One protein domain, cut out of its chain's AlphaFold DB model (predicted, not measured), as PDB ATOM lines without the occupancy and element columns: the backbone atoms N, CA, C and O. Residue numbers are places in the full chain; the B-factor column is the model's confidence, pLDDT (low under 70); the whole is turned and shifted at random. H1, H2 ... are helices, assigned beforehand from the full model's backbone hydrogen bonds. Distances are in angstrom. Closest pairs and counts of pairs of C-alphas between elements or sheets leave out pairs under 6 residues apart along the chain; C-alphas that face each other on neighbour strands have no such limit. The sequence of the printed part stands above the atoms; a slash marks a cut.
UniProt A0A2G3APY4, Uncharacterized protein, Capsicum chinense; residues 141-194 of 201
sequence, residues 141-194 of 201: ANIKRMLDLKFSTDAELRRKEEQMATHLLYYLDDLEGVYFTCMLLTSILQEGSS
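Overview. This is residues 141 to 194 of the 201 residues of an uncharacterized protein of Capsicum chinense (UniProt A0A2G3APY4). One long helix, H2, makes most of the length; the short helix H1 lies near it, and beyond its last residues the chain folds back into short H3, whose residues 186 to 192 stick out. The 54 printed residues hold three named helices, H1, H2, H3 in chain order, and no named strand: all helix. The whole is loose and elongated, with a radius of gyration of the C-alphas of 13.4 A and spans of 40 by 26 by 16 A.

Arrangement. H2, residues 155 to 177, is close to but not clearly touching H1, residues 141 to 146; the closest C-alphas, of Lys 144 and Leu 169, are 7.0 A apart. They run opposite ways at a steep tilt of 40 degrees. H2 and H3, residues 185 to 192, are also close but not clearly touching, the closest C-alphas, of Leu 175 and Leu 185, being 7.8 A apart; they run opposite ways at a steep tilt of 44 degrees. H1 and H3 are apart. Every O i to N i+4 pair is within hydrogen-bond range in H1, 18 of 19 in H2 and 3 of 4 in H3.

Along the chain. H2 is 33.0 A long, from C-alpha 155 at (28.475, -21.683, 91.134) to C-alpha 177 at (53.273, -5.219, 76.821). H1 measures 9.0 A and H3 11.1 A.

Size, cuts and confidence. The C-alphas farthest apart, of Asp 154 and Phe 180, are 40.8 A apart. The printed part has no cut, and both links are short. Residues 177 to 194 have pLDDT under 70.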
ATOM      1  N   ALA A 141      54.066 -15.329  81.053       83.75
ATOM      2  CA  ALA A 141      53.977 -16.744  80.709       83.75
ATOM      3  C   ALA A 141      54.557 -17.666  81.801       83.75
ATOM      4  O   ALA A 141      53.976 -18.713  82.090       83.75
ATOM      5  N   ASN A 142      55.677 -17.291  82.426       81.81
ATOM      6  CA  ASN A 142      56.274 -18.073  83.508       81.81
ATOM      7  C   ASN A 142      55.447 -17.992  84.797       81.81
ATOM      8  O   ASN A 142      55.216 -19.028  85.413       81.81
ATOM      9  N   ILE A 143      54.934 -16.816  85.168       83.81
ATOM     10  CA  ILE A 143      54.066 -16.656  86.349       83.81
ATOM     11  C   ILE A 143      52.769 -17.433  86.180       83.81
ATOM     12  O   ILE A 143      52.380 -18.180  87.070       83.81
ATOM     13  N   LYS A 144      52.122 -17.321  85.021       86.44
ATOM     14  CA  LYS A 144      50.875 -18.031  84.720       86.44
ATOM     15  C   LYS A 144      51.020 -19.541  84.869       86.44
ATOM     16  O   LYS A 144      50.103 -20.189  85.354       86.44
ATOM     17  N   ARG A 145      52.182 -20.095  84.506       85.12
ATOM     18  CA  ARG A 145      52.500 -21.522  84.696       85.12
ATOM     19  C   ARG A 145      52.695 -21.918  86.159       85.12
ATOM     20  O   ARG A 145      52.577 -23.097  86.468       85.12
ATOM     21  N   MET A 146      53.026 -20.971  87.032       84.00
ATOM     22  CA  MET A 146      53.201 -21.204  88.468       84.00
ATOM     23  C   MET A 146      51.894 -21.068  89.259       84.00
ATOM     24  O   MET A 146      51.844 -21.507  90.406       84.00
ATOM     25  N   LEU A 147      50.854 -20.454  88.686       86.25
ATOM     26  CA  LEU A 147      49.574 -20.256  89.363       86.25
ATOM     27  C   LEU A 147      48.747 -21.546  89.359       86.25
ATOM     28  O   LEU A 147      48.370 -22.051  88.304       86.25
ATOM     29  N   ASP A 148      48.408 -22.024  90.554       87.56
ATOM     30  CA  ASP A 148      47.394 -23.058  90.765       87.56
ATOM     31  C   ASP A 148      46.076 -22.387  91.176       87.56
ATOM     32  O   ASP A 148      45.840 -22.096  92.353       87.56
ATOM     33  N   LEU A 149      45.244 -22.048  90.187       86.88
ATOM     34  CA  LEU A 149      43.973 -21.362  90.412       86.88
ATOM     35  C   LEU A 149      42.925 -22.354  90.920       86.88
ATOM     36  O   LEU A 149      42.470 -23.233  90.189       86.88
ATOM     37  N   LYS A 150      42.519 -22.178  92.176       87.62
ATOM     38  CA  LYS A 150      41.455 -22.964  92.799       87.62
ATOM     39  C   LYS A 150      40.170 -22.159  92.819       87.62
ATOM     40  O   LYS A 150      40.176 -21.002  93.227       87.62
ATOM     41  N   PHE A 151      39.089 -22.806  92.407       89.88
ATOM     42  CA  PHE A 151      37.761 -22.214  92.378       89.88
ATOM     43  C   PHE A 151      36.851 -22.888  93.398       89.88
ATOM     44  O   PHE A 151      36.944 -24.096  93.640       89.88
ATOM     45  N   SER A 152      35.960 -22.098  93.973       89.56
ATOM     46  CA  SER A 152      34.908 -22.539  94.871       89.56
ATOM     47  C   SER A 152      33.959 -23.517  94.172       89.56
ATOM     48  O   SER A 152      33.764 -23.491  92.956       89.56
ATOM     49  N   THR A 153      33.335 -24.403  94.948       89.88
ATOM     50  CA  THR A 153      32.311 -25.329  94.433       89.88
ATOM     51  C   THR A 153      30.968 -24.641  94.192       89.88
ATOM     52  O   THR A 153      30.156 -25.139  93.416       89.88
ATOM     53  N   ASP A 154      30.732 -23.513  94.866       94.38
ATOM     54  CA  ASP A 154      29.552 -22.673  94.669       94.38
ATOM     55  C   ASP A 154      29.590 -21.991  93.296       94.38
ATOM     56  O   ASP A 154      30.580 -21.357  92.932       94.38
ATOM     57  N   ALA A 155      28.508 -22.117  92.527       87.81
ATOM     58  CA  ALA A 155      28.475 -21.683  91.134       87.81
ATOM     59  C   ALA A 155      28.544 -20.153  90.965       87.81
ATOM     60  O   ALA A 155      29.142 -19.672  89.997       87.81
ATOM     61  N   GLU A 156      27.958 -19.376  91.880       87.81
ATOM     62  CA  GLU A 156      27.984 -17.914  91.788       87.81
ATOM     63  C   GLU A 156      29.354 -17.352  92.165       87.81
ATOM     64  O   GLU A 156      29.854 -16.442  91.494       87.81
ATOM     65  N   LEU A 157      29.971 -17.904  93.213       85.06
ATOM     66  CA  LEU A 157      31.324 -17.545  93.635       85.06
ATOM     67  C   LEU A 157      32.353 -17.969  92.591       85.06
ATOM     68  O   LEU A 157      33.143 -17.134  92.156       85.06
ATOM     69  N   ARG A 158      32.258 -19.202  92.085       87.50
ATOM     70  CA  ARG A 158      33.120 -19.710  91.014       87.50
ATOM     71  C   ARG A 158      33.116 -18.802  89.792       87.50
ATOM     72  O   ARG A 158      34.178 -18.472  89.276       87.50
ATOM     73  N   ARG A 159      31.943 -18.338  89.346       86.44
ATOM     74  CA  ARG A 159      31.842 -17.438  88.186       86.44
ATOM     75  C   ARG A 159      32.577 -16.113  88.420       86.44
ATOM     76  O   ARG A 159      33.198 -15.582  87.502       86.44
ATOM     77  N   LYS A 160      32.496 -15.562  89.636       87.94
ATOM     78  CA  LYS A 160      33.206 -14.326  90.012       87.94
ATOM     79  C   LYS A 160      34.716 -14.553  90.095       87.94
ATOM     80  O   LYS A 160      35.478 -13.716  89.622       87.94
ATOM     81  N   GLU A 161      35.144 -15.679  90.653       87.62
ATOM     82  CA  GLU A 161      36.556 -16.054  90.764       87.62
ATOM     83  C   GLU A 161      37.186 -16.331  89.394       87.62
ATOM     84  O   GLU A 161      38.274 -15.835  89.123       87.62
ATOM     85  N   GLU A 162      36.502 -17.049  88.497       89.00
ATOM     86  CA  GLU A 162      36.950 -17.286  87.115       89.00
ATOM     87  C   GLU A 162      37.087 -15.965  86.341       89.00
ATOM     88  O   GLU A 162      38.064 -15.753  85.615       89.00
ATOM     89  N   GLN A 163      36.147 -15.034  86.540       90.25
ATOM     90  CA  GLN A 163      36.228 -13.691  85.970       90.25
ATOM     91  C   GLN A 163      37.433 -12.915  86.530       90.25
ATOM     92  O   GLN A 163      38.195 -12.321  85.767       90.25
ATOM     93  N   MET A 164      37.653 -12.951  87.845       88.25
ATOM     94  CA  MET A 164      38.794 -12.299  88.493       88.25
ATOM     95  C   MET A 164      40.132 -12.902  88.055       88.25
ATOM     96  O   MET A 164      41.066 -12.162  87.751       88.25
ATOM     97  N   ALA A 165      40.216 -14.228  87.953       88.06
ATOM     98  CA  ALA A 165      41.382 -14.929  87.435       88.06
ATOM     99  C   ALA A 165      41.682 -14.505  85.997       88.06
ATOM    100  O   ALA A 165      42.822 -14.200  85.667       88.06
ATOM    101  N   THR A 166      40.656 -14.404  85.154       88.69
ATOM    102  CA  THR A 166      40.805 -13.916  83.781       88.69
ATOM    103  C   THR A 166      41.383 -12.498  83.754       88.69
ATOM    104  O   THR A 166      42.349 -12.245  83.037       88.69
ATOM    105  N   HIS A 167      40.858 -11.587  84.580       88.62
ATOM    106  CA  HIS A 167      41.395 -10.227  84.703       88.62
ATOM    107  C   HIS A 167      42.847 -10.203  85.200       88.62
ATOM    108  O   HIS A 167      43.653  -9.454  84.654       88.62
ATOM    109  N   LEU A 168      43.206 -11.048  86.171       86.88
ATOM    110  CA  LEU A 168      44.584 -11.200  86.646       86.88
ATOM    111  C   LEU A 168      45.519 -11.673  85.524       86.88
ATOM    112  O   LEU A 168      46.610 -11.133  85.362       86.88
ATOM    113  N   LEU A 169      45.104 -12.664  84.732       88.56
ATOM    114  CA  LEU A 169      45.916 -13.189  83.634       88.56
ATOM    115  C   LEU A 169      46.136 -12.147  82.529       88.56
ATOM    116  O   LEU A 169      47.245 -12.083  82.002       88.56
ATOM    117  N   TYR A 170      45.126 -11.337  82.198       87.75
ATOM    118  CA  TYR A 170      45.282 -10.227  81.250       87.75
ATOM    119  C   TYR A 170      46.177  -9.124  81.808       87.75
ATOM    120  O   TYR A 170      47.077  -8.668  81.115       87.75
ATOM    121  N   TYR A 171      46.003  -8.771  83.082       84.00
ATOM    122  CA  TYR A 171      46.869  -7.805  83.749       84.00
ATOM    123  C   TYR A 171      48.345  -8.222  83.694       84.00
ATOM    124  O   TYR A 171      49.204  -7.392  83.416       84.00
ATOM    125  N   LEU A 172      48.653  -9.510  83.896       85.00
ATOM    126  CA  LEU A 172      50.024 -10.012  83.765       85.00
ATOM    127  C   LEU A 172      50.592  -9.815  82.348       85.00
ATOM    128  O   LEU A 172      51.770  -9.496  82.235       85.00
ATOM    129  N   ASP A 173      49.788  -9.982  81.292       85.25
ATOM    130  CA  ASP A 173      50.239  -9.731  79.912       85.25
ATOM    131  C   ASP A 173      50.429  -8.235  79.641       85.25
ATOM    132  O   ASP A 173      51.410  -7.834  79.015       85.25
ATOM    133  N   ASP A 174      49.520  -7.396  80.145       82.50
ATOM    134  CA  ASP A 174      49.604  -5.941  80.006       82.50
ATOM    135  C   ASP A 174      50.869  -5.391  80.683       82.50
ATOM    136  O   ASP A 174      51.534  -4.508  80.135       82.50
ATOM    137  N   LEU A 175      51.258  -5.958  81.833       75.50
ATOM    138  CA  LEU A 175      52.515  -5.636  82.517       75.50
ATOM    139  C   LEU A 175      53.765  -5.931  81.673       75.50
ATOM    140  O   LEU A 175      54.798  -5.301  81.891       75.50
ATOM    141  N   GLU A 176      53.695  -6.869  80.729       72.38
ATOM    142  CA  GLU A 176      54.790  -7.142  79.792       72.38
ATOM    143  C   GLU A 176      54.711  -6.308  78.512       72.38
ATOM    144  O   GLU A 176      55.743  -5.985  77.924       72.38
ATOM    145  N   GLY A 177      53.501  -5.968  78.060       62.72
ATOM    146  CA  GLY A 177      53.273  -5.219  76.821       62.72
ATOM    147  C   GLY A 177      53.575  -3.720  76.924       62.72
ATOM    148  O   GLY A 177      53.860  -3.078  75.911       62.72
ATOM    149  N   VAL A 178      53.539  -3.146  78.129       55.12
ATOM    150  CA  VAL A 178      53.684  -1.702  78.363       55.12
ATOM    151  C   VAL A 178      55.124  -1.370  78.786       55.12
ATOM    152  O   VAL A 178      55.461  -1.328  79.962       55.12
ATOM    153  N   TYR A 179      55.954  -1.080  77.778       43.88
ATOM    154  CA  TYR A 179      57.363  -0.653  77.840       43.88
ATOM    155  C   TYR A 179      58.384  -1.721  78.262       43.88
ATOM    156  O   TYR A 179      58.303  -2.350  79.309       43.88
ATOM    157  N   PHE A 180      59.424  -1.845  77.427       47.59
ATOM    158  CA  PHE A 180      60.692  -2.529  77.685       47.59
ATOM    159  C   PHE A 180      61.317  -2.069  79.019       47.59
ATOM    160  O   PHE A 180      62.214  -1.234  79.057       47.59
ATOM    161  N   THR A 181      60.865  -2.627  80.133       40.50
ATOM    162  CA  THR A 181      61.498  -2.486  81.442       40.50
ATOM    163  C   THR A 181      61.225  -3.762  82.213       40.50
ATOM    164  O   THR A 181      60.127  -3.983  82.708       40.50
ATOM    165  N   CYS A 182      62.248  -4.611  82.325       42.47
ATOM    166  CA  CYS A 182      62.289  -5.834  83.134       42.47
ATOM    167  C   CYS A 182      62.149  -5.569  84.657       42.47
ATOM    168  O   CYS A 182      62.825  -6.214  85.452       42.47
ATOM    169  N   MET A 183      61.323  -4.603  85.075       46.09
ATOM    170  CA  MET A 183      61.256  -4.083  86.444       46.09
ATOM    171  C   MET A 183      59.916  -4.261  87.172       46.09
ATOM    172  O   MET A 183      59.851  -3.844  88.322       46.09
ATOM    173  N   LEU A 184      58.864  -4.878  86.614       52.88
ATOM    174  CA  LEU A 184      57.571  -4.922  87.334       52.88
ATOM    175  C   LEU A 184      57.129  -6.264  87.932       52.88
ATOM    176  O   LEU A 184      56.394  -6.251  88.914       52.88
ATOM    177  N   LEU A 185      57.595  -7.417  87.450       50.22
ATOM    178  CA  LEU A 185      57.120  -8.699  87.996       50.22
ATOM    179  C   LEU A 185      57.863  -9.149  89.267       50.22
ATOM    180  O   LEU A 185      57.275  -9.782  90.141       50.22
ATOM    181  N   THR A 186      59.138  -8.787  89.419       50.50
ATOM    182  CA  THR A 186      59.917  -9.080  90.638       50.50
ATOM    183  C   THR A 186      59.451  -8.264  91.844       50.50
ATOM    184  O   THR A 186      59.475  -8.763  92.965       50.50
ATOM    185  N   SER A 187      58.984  -7.039  91.608       51.62
ATOM    186  CA  SER A 187      58.487  -6.108  92.628       51.62
ATOM    187  C   SER A 187      57.200  -6.625  93.281       51.62
ATOM    188  O   SER A 187      57.058  -6.584  94.499       51.62
ATOM    189  N   ILE A 188      56.313  -7.230  92.483       56.75
ATOM    190  CA  ILE A 188      55.064  -7.849  92.960       56.75
ATOM    191  C   ILE A 188      55.349  -9.045  93.888       56.75
ATOM    192  O   ILE A 188      54.651  -9.243  94.882       56.75
ATOM    193  N   LEU A 189      56.401  -9.830  93.618       52.88
ATOM    194  CA  LEU A 189      56.790 -10.944  94.492       52.88
ATOM    195  C   LEU A 189      57.383 -10.477  95.833       52.88
ATOM    196  O   LEU A 189      57.188 -11.153  96.846       52.88
ATOM    197  N   GLN A 190      58.073  -9.332  95.874       48.66
ATOM    198  CA  GLN A 190      58.558  -8.765  97.139       48.66
ATOM    199  C   GLN A 190      57.402  -8.312  98.044       48.66
ATOM    200  O   GLN A 190      57.434  -8.579  99.244       48.66
ATOM    201  N   GLU A 191      56.342  -7.725  97.485       46.69
ATOM    202  CA  GLU A 191      55.156  -7.344  98.267       46.69
ATOM    203  C   GLU A 191      54.348  -8.563  98.747       46.69
ATOM    204  O   GLU A 191      53.939  -8.619  99.907       46.69
ATOM    205  N   GLY A 192      54.193  -9.597  97.910       46.25
ATOM    206  CA  GLY A 192      53.459 -10.819  98.274       46.25
ATOM    207  C   GLY A 192      54.106 -11.655  99.389       46.25
ATOM    208  O   GLY A 192      53.415 -12.399 100.081       46.25
ATOM    209  N   SER A 193      55.416 -11.505  99.605       43.19
ATOM    210  CA  SER A 193      56.164 -12.197 100.671       43.19
ATOM    211  C   SER A 193      55.919 -11.605 102.067       43.19
ATOM    212  O   SER A 193      56.219 -12.246 103.071       43.19
ATOM    213  N   SER A 194      55.374 -10.387 102.134       38.22
ATOM    214  CA  SER A 194      55.211  -9.608 103.373       38.22
ATOM    215  C   SER A 194      53.841  -9.801 104.036       38.22
ATOM    216  O   SER A 194      53.618  -9.356 105.162       38.22
TER     217      SER A 194